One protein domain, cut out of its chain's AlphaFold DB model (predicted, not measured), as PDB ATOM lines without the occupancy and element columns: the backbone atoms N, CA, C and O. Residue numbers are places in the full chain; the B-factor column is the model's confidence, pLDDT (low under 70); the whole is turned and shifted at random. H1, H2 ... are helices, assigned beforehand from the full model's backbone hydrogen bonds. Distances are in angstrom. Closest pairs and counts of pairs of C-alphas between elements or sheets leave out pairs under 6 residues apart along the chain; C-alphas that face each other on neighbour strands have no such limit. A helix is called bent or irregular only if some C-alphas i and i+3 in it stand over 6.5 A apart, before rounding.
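Overview. This is residues 7 to 58 of the 82 residues of an uncharacterized protein of Variovorax sp. 770b2 (UniProt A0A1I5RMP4). Two helices, H1 and H2, cross one over the other near their middles, and a third, H4, meets the middle of H1 with its first residues, 47 to 51. The very short H3 lies in the turn that leads from H2 to H4. The printed part has 52 residues with four named helices, H1 to H4 in chain order, and no named strand; its class is all helix. It is compact, with a radius of gyration of the C-alphas of 9.7 A and spans of 28 by 24 by 14 A.

Along the chain. Find C-alpha 7 at (-29.066, -31.147, -8.025); from there H1 runs over residues 7 to 20, 20.3 A. H2, residues 26 to 36, starts at C-alpha 26 at (-37.680, -26.946, -17.841) and covers 15.0 A. Next come H3, residues 40 to 43, and H4, residues 47 to 58, 17.5 A long, ending at C-alpha 58 at (-54.096, -31.242, -9.463). H4 is only just irregular: C-alphas 54 and 57 are 6.9 A apart.

Arrangement. Look first at Ala 14 and Leu 29, the closest C-alphas of H1 and H2, 5.0 A apart; these helices touch at a steep tilt of 64 degrees, opposite ways. H4 touches H1 with residues 47 to 51 alone, closest at the C-alphas of Cys 13 and Pro 47, 4.7 A, at a steep tilt of 44 degrees, the same way. H3 and H4 only just touch, only at the corner, with 3 pairs of C-alphas within 8 A; the closest are Leu 42 and Ala 50, 5.0 A. H1 and H3 are apart. Each O i to N i+4 pair is within hydrogen-bond range in H2, 9 of 10 in H1 and 6 of 8 in H4; H3 is too short for such a pair.

Size, cuts and confidence. The two C-alphas farthest apart, Thr 23 and Ala 44, are 28.2 A apart. The printed part has no cut, and its three links are tight. The mean pLDDT of the printed part is 83.3; look at residue 58 for the one value under 70.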
ATOM      1  N   THR A   7     -28.962 -31.369  -6.596       83.88
ATOM      2  CA  THR A   7     -29.066 -31.147  -8.025       83.88
ATOM      3  C   THR A   7     -29.626 -32.371  -8.743       83.88
ATOM      4  O   THR A   7     -30.468 -32.217  -9.616       83.88
ATOM      5  N   LEU A   8     -29.241 -33.588  -8.338       85.69
ATOM      6  CA  LEU A   8     -29.737 -34.818  -8.961       85.69
ATOM      7  C   LEU A   8     -31.206 -35.076  -8.612       85.69
ATOM      8  O   LEU A   8     -31.983 -35.450  -9.483       85.69
ATOM      9  N   TRP A   9     -31.598 -34.841  -7.357       87.56
ATOM     10  CA  TRP A   9     -32.992 -34.994  -6.932       87.56
ATOM     11  C   TRP A   9     -33.899 -34.002  -7.675       87.56
ATOM     12  O   TRP A   9     -34.947 -34.391  -8.184       87.56
ATOM     13  N   ILE A  10     -33.461 -32.743  -7.801       88.06
ATOM     14  CA  ILE A  10     -34.175 -31.694  -8.542       88.06
ATOM     15  C   ILE A  10     -34.271 -32.052 -10.030       88.06
ATOM     16  O   ILE A  10     -35.372 -32.060 -10.569       88.06
ATOM     17  N   ALA A  11     -33.161 -32.427 -10.673       88.31
ATOM     18  CA  ALA A  11     -33.138 -32.769 -12.096       88.31
ATOM     19  C   ALA A  11     -33.996 -34.004 -12.424       88.31
ATOM     20  O   ALA A  11     -34.737 -33.997 -13.406       88.31
ATOM     21  N   ALA A  12     -33.948 -35.051 -11.592       85.88
ATOM     22  CA  ALA A  12     -34.775 -36.245 -11.766       85.88
ATOM     23  C   ALA A  12     -36.272 -35.926 -11.607       85.88
ATOM     24  O   ALA A  12     -37.089 -36.346 -12.428       85.88
ATOM     25  N   CYS A  13     -36.623 -35.133 -10.590       85.88
ATOM     26  CA  CYS A  13     -37.997 -34.705 -10.347       85.88
ATOM     27  C   CYS A  13     -38.515 -33.809 -11.489       85.88
ATOM     28  O   CYS A  13     -39.590 -34.056 -12.031       85.88
ATOM     29  N   ALA A  14     -37.728 -32.819 -11.923       87.56
ATOM     30  CA  ALA A  14     -38.068 -31.932 -13.036       87.56
ATOM     31  C   ALA A  14     -38.227 -32.702 -14.356       87.56
ATOM     32  O   ALA A  14     -39.152 -32.440 -15.125       87.56
ATOM     33  N   HIS A  15     -37.381 -33.707 -14.604       84.69
ATOM     34  CA  HIS A  15     -37.506 -34.576 -15.770       84.69
ATOM     35  C   HIS A  15     -38.807 -35.391 -15.750       84.69
ATOM     36  O   HIS A  15     -39.467 -35.534 -16.781       84.69
ATOM     37  N   ARG A  16     -39.215 -35.904 -14.580       84.75
ATOM     38  CA  ARG A  16     -40.497 -36.606 -14.412       84.75
ATOM     39  C   ARG A  16     -41.686 -35.675 -14.640       84.75
ATOM     40  O   ARG A  16     -42.605 -36.039 -15.372       84.75
ATOM     41  N   LEU A  17     -41.643 -34.464 -14.084       85.44
ATOM     42  CA  LEU A  17     -42.680 -33.453 -14.299       85.44
ATOM     43  C   LEU A  17     -42.781 -33.055 -15.778       85.44
ATOM     44  O   LEU A  17     -43.885 -33.032 -16.317       85.44
ATOM     45  N   ARG A  18     -41.651 -32.857 -16.471       84.62
ATOM     46  CA  ARG A  18     -41.613 -32.539 -17.911       84.62
ATOM     47  C   ARG A  18     -42.284 -33.591 -18.787       84.62
ATOM     48  O   ARG A  18     -42.907 -33.244 -19.784       84.62
ATOM     49  N   GLN A  19     -42.153 -34.873 -18.444       84.19
ATOM     50  CA  GLN A  19     -42.807 -35.951 -19.196       84.19
ATOM     51  C   GLN A  19     -44.335 -35.848 -19.127       84.19
ATOM     52  O   GLN A  19     -45.022 -36.220 -20.078       84.19
ATOM     53  N   ARG A  20     -44.880 -35.320 -18.022       81.00
ATOM     54  CA  ARG A  20     -46.321 -35.098 -17.867       81.00
ATOM     55  C   ARG A  20     -46.756 -33.745 -18.425       81.00
ATOM     56  O   ARG A  20     -47.822 -33.669 -19.037       81.00
ATOM     57  N   TRP A  21     -45.959 -32.704 -18.198       82.06
ATOM     58  CA  TRP A  21     -46.221 -31.305 -18.541       82.06
ATOM     59  C   TRP A  21     -45.176 -30.802 -19.539       82.06
ATOM     60  O   TRP A  21     -44.251 -30.074 -19.193       82.06
ATOM     61  N   HIS A  22     -45.338 -31.192 -20.802       81.06
ATOM     62  CA  HIS A  22     -44.427 -30.805 -21.884       81.06
ATOM     63  C   HIS A  22     -44.550 -29.327 -22.290       81.06
ATOM     64  O   HIS A  22     -43.674 -28.811 -22.975       81.06
ATOM     65  N   THR A  23     -45.639 -28.655 -21.900       85.12
ATOM     66  CA  THR A  23     -45.896 -27.235 -22.188       85.12
ATOM     67  C   THR A  23     -45.261 -26.284 -21.175       85.12
ATOM     68  O   THR A  23     -45.265 -25.080 -21.405       85.12
ATOM     69  N   VAL A  24     -44.777 -26.797 -20.040       83.00
ATOM     70  CA  VAL A  24     -44.131 -25.998 -18.994       83.00
ATOM     71  C   VAL A  24     -42.622 -26.060 -19.192       83.00
ATOM     72  O   VAL A  24     -42.073 -27.117 -19.511       83.00
ATOM     73  N   ASP A  25     -41.957 -24.920 -19.024       85.12
ATOM     74  CA  ASP A  25     -40.522 -24.804 -19.258       85.12
ATOM     75  C   ASP A  25     -39.708 -25.640 -18.256       85.12
ATOM     76  O   ASP A  25     -40.106 -25.843 -17.105       85.12
ATOM     77  N   ALA A  26     -38.546 -26.133 -18.689       79.81
ATOM     78  CA  ALA A  26     -37.680 -26.946 -17.841       79.81
ATOM     79  C   ALA A  26     -37.211 -26.164 -16.607       79.81
ATOM     80  O   ALA A  26     -37.158 -26.738 -15.521       79.81
ATOM     81  N   LEU A  27     -36.942 -24.863 -16.767       83.81
ATOM     82  CA  LEU A  27     -36.459 -24.004 -15.686       83.81
ATOM     83  C   LEU A  27     -37.515 -23.826 -14.580       83.81
ATOM     84  O   LEU A  27     -37.198 -23.924 -13.396       83.81
ATOM     85  N   GLU A  28     -38.780 -23.647 -14.969       88.31
ATOM     86  CA  GLU A  28     -39.915 -23.564 -14.038       88.31
ATOM     87  C   GLU A  28     -40.101 -24.883 -13.276       88.31
ATOM     88  O   GLU A  28     -40.319 -24.899 -12.066       88.31
ATOM     89  N   LEU A  29     -39.956 -26.020 -13.963       86.56
ATOM     90  CA  LEU A  29     -40.076 -27.341 -13.343       86.56
ATOM     91  C   LEU A  29     -38.921 -27.654 -12.383       86.56
ATOM     92  O   LEU A  29     -39.133 -28.330 -11.376       86.56
ATOM     93  N   GLU A  30     -37.717 -27.153 -12.660       88.12
ATOM     94  CA  GLU A  30     -36.584 -27.223 -11.736       88.12
ATOM     95  C   GLU A  30     -36.809 -26.372 -10.479       88.12
ATOM     96  O   GLU A  30     -36.499 -26.832  -9.376       88.12
ATOM     97  N   ASP A  31     -37.390 -25.175 -10.605       87.94
ATOM     98  CA  ASP A  31     -37.721 -24.333  -9.449       87.94
ATOM     99  C   ASP A  31     -38.824 -24.961  -8.577       87.94
ATOM    100  O   ASP A  31     -38.683 -25.070  -7.351       87.94
ATOM    101  N   VAL A  32     -39.862 -25.521  -9.209       87.00
ATOM    102  CA  VAL A  32     -40.894 -26.312  -8.520       87.00
ATOM    103  C   VAL A  32     -40.266 -27.512  -7.815       87.00
ATOM    104  O   VAL A  32     -40.486 -27.701  -6.620       87.00
ATOM    105  N   ALA A  33     -39.417 -28.290  -8.491       87.81
ATOM    106  CA  ALA A  33     -38.720 -29.426  -7.884       87.81
ATOM    107  C   ALA A  33     -37.822 -29.013  -6.704       87.81
ATOM    108  O   ALA A  33     -37.712 -29.736  -5.708       87.81
ATOM    109  N   ARG A  34     -37.205 -27.829  -6.766       87.44
ATOM    110  CA  ARG A  34     -36.423 -27.260  -5.662       87.44
ATOM    111  C   ARG A  34     -37.299 -26.908  -4.464       87.44
ATOM    112  O   ARG A  34     -36.875 -27.130  -3.326       87.44
ATOM    113  N   THR A  35     -38.501 -26.406  -4.715       87.25
ATOM    114  CA  THR A  35     -39.511 -26.126  -3.691       87.25
ATOM    115  C   THR A  35     -40.041 -27.422  -3.074       87.25
ATOM    116  O   THR A  35     -39.986 -27.563  -1.856       87.25
ATOM    117  N   LEU A  36     -40.387 -28.426  -3.887       85.88
ATOM    118  CA  LEU A  36     -40.812 -29.760  -3.430       85.88
ATOM    119  C   LEU A  36     -39.766 -30.436  -2.543       85.88
ATOM    120  O   LEU A  36     -40.091 -31.081  -1.553       85.88
ATOM    121  N   ARG A  37     -38.481 -30.265  -2.856       83.69
ATOM    122  CA  ARG A  37     -37.400 -30.831  -2.045       83.69
ATOM    123  C   ARG A  37     -37.241 -30.162  -0.674       83.69
ATOM    124  O   ARG A  37     -36.604 -30.742   0.210       83.69
ATOM    125  N   ARG A  38     -37.739 -28.934  -0.484       84.25
ATOM    126  CA  ARG A  38     -37.739 -28.276   0.836       84.25
ATOM    127  C   ARG A  38     -38.774 -28.896   1.770       84.25
ATOM    128  O   ARG A  38     -38.556 -28.886   2.979       84.25
ATOM    129  N   ASP A  39     -39.828 -29.490   1.224       82.62
ATOM    130  CA  ASP A  39     -40.811 -30.231   1.999       82.62
ATOM    131  C   ASP A  39     -40.216 -31.521   2.564       82.62
ATOM    132  O   ASP A  39     -39.798 -32.424   1.839       82.62
ATOM    133  N   ALA A  40     -40.214 -31.641   3.893       81.75
ATOM    134  CA  ALA A  40     -39.669 -32.806   4.586       81.75
ATOM    135  C   ALA A  40     -40.405 -34.110   4.229       81.75
ATOM    136  O   ALA A  40     -39.791 -35.175   4.219       81.75
ATOM    137  N   ARG A  41     -41.703 -34.023   3.904       82.69
ATOM    138  CA  ARG A  41     -42.533 -35.174   3.505       82.69
ATOM    139  C   ARG A  41     -42.099 -35.723   2.150       82.69
ATOM    140  O   ARG A  41     -41.859 -36.915   2.028       82.69
ATOM    141  N   LEU A  42     -41.928 -34.839   1.170       82.12
ATOM    142  CA  LEU A  42     -41.535 -35.194  -0.192       82.12
ATOM    143  C   LEU A  42     -40.051 -35.552  -0.278       82.12
ATOM    144  O   LEU A  42     -39.682 -36.514  -0.942       82.12
ATOM    145  N   ARG A  43     -39.192 -34.842   0.459       80.44
ATOM    146  CA  ARG A  43     -37.757 -35.144   0.547       80.44
ATOM    147  C   ARG A  43     -37.463 -36.511   1.168       80.44
ATOM    148  O   ARG A  43     -36.401 -37.072   0.902       80.44
ATOM    149  N   ALA A  44     -38.358 -37.030   2.005       82.31
ATOM    150  CA  ALA A  44     -38.240 -38.386   2.534       82.31
ATOM    151  C   ALA A  44     -38.509 -39.465   1.464       82.31
ATOM    152  O   ALA A  44     -38.193 -40.630   1.693       82.31
ATOM    153  N   MET A  45     -39.060 -39.083   0.306       82.75
ATOM    154  CA  MET A  45     -39.411 -39.967  -0.803       82.75
ATOM    155  C   MET A  45     -38.433 -39.817  -1.981       82.75
ATOM    156  O   MET A  45     -37.626 -38.883  -2.070       82.75
ATOM    157  N   LEU A  46     -38.502 -40.770  -2.912       80.25
ATOM    158  CA  LEU A  46     -37.798 -40.674  -4.189       80.25
ATOM    159  C   LEU A  46     -38.399 -39.538  -5.038       80.25
ATOM    160  O   LEU A  46     -39.593 -39.269  -4.927       80.25
ATOM    161  N   PRO A  47     -37.608 -38.890  -5.912       78.56
ATOM    162  CA  PRO A  47     -38.090 -37.783  -6.743       78.56
ATOM    163  C   PRO A  47     -39.247 -38.186  -7.674       78.56
ATOM    164  O   PRO A  47     -40.074 -37.345  -8.011       78.56
ATOM    165  N   ASP A  48     -39.330 -39.464  -8.064       81.06
ATOM    166  CA  ASP A  48     -40.447 -39.994  -8.859       81.06
ATOM    167  C   ASP A  48     -41.750 -40.041  -8.041       81.06
ATOM    168  O   ASP A  48     -42.768 -39.506  -8.473       81.06
ATOM    169  N   ASP A  49     -41.687 -40.590  -6.823       82.75
ATOM    170  CA  ASP A  49     -42.810 -40.658  -5.877       82.75
ATOM    171  C   ASP A  49     -43.275 -39.261  -5.448       82.75
ATOM    172  O   ASP A  49     -44.467 -38.967  -5.466       82.75
ATOM    173  N   ALA A  50     -42.331 -38.371  -5.130       84.81
ATOM    174  CA  ALA A  50     -42.627 -36.997  -4.740       84.81
ATOM    175  C   ALA A  50     -43.348 -36.220  -5.853       84.81
ATOM    176  O   ALA A  50     -44.290 -35.474  -5.579       84.81
ATOM    177  N   ALA A  51     -42.940 -36.410  -7.112       82.44
ATOM    178  CA  ALA A  51     -43.624 -35.814  -8.255       82.44
ATOM    179  C   ALA A  51     -45.053 -36.363  -8.409       82.44
ATOM    180  O   ALA A  51     -45.974 -35.597  -8.684       82.44
ATOM    181  N   VAL A  52     -45.253 -37.672  -8.220       81.56
ATOM    182  CA  VAL A  52     -46.582 -38.301  -8.304       81.56
ATOM    183  C   VAL A  52     -47.502 -37.808  -7.189       81.56
ATOM    184  O   VAL A  52     -48.644 -37.449  -7.475       81.56
ATOM    185  N   ASP A  53     -47.016 -37.744  -5.948       83.56
ATOM    186  CA  ASP A  53     -47.794 -37.274  -4.798       83.56
ATOM    187  C   ASP A  53     -48.215 -35.805  -4.964       83.56
ATOM    188  O   ASP A  53     -49.388 -35.472  -4.795       83.56
ATOM    189  N   TRP A  54     -47.303 -34.947  -5.434       81.62
ATOM    190  CA  TRP A  54     -47.611 -33.546  -5.733       81.62
ATOM    191  C   TRP A  54     -48.637 -33.368  -6.867       81.62
ATOM    192  O   TRP A  54     -49.440 -32.434  -6.845       81.62
ATOM    193  N   LEU A  55     -48.662 -34.279  -7.845       74.94
ATOM    194  CA  LEU A  55     -49.604 -34.247  -8.971       74.94
ATOM    195  C   LEU A  55     -51.009 -34.790  -8.636       74.94
ATOM    196  O   LEU A  55     -51.947 -34.548  -9.408       74.94
ATOM    197  N   ARG A  56     -51.194 -35.499  -7.511       74.50
ATOM    198  CA  ARG A  56     -52.510 -36.019  -7.078       74.50
ATOM    199  C   ARG A  56     -53.583 -34.928  -6.944       74.50
ATOM    200  O   ARG A  56     -54.598 -35.039  -7.637       74.50
ATOM    201  N   PRO A  57     -53.383 -33.850  -6.157       72.19
ATOM    202  CA  PRO A  57     -54.421 -32.836  -5.960       72.19
ATOM    203  C   PRO A  57     -54.792 -32.090  -7.248       72.19
ATOM    204  O   PRO A  57     -55.946 -31.707  -7.423       72.19
ATOM    205  N   LEU A  58     -53.851 -31.916  -8.181       66.00
ATOM    206  CA  LEU A  58     -54.096 -31.242  -9.463       66.00
ATOM    207  C   LEU A  58     -55.016 -32.061 -10.383       66.00
ATOM    208  O   LEU A  58     -55.815 -31.497 -11.131       66.00
TER     209      LEU A  58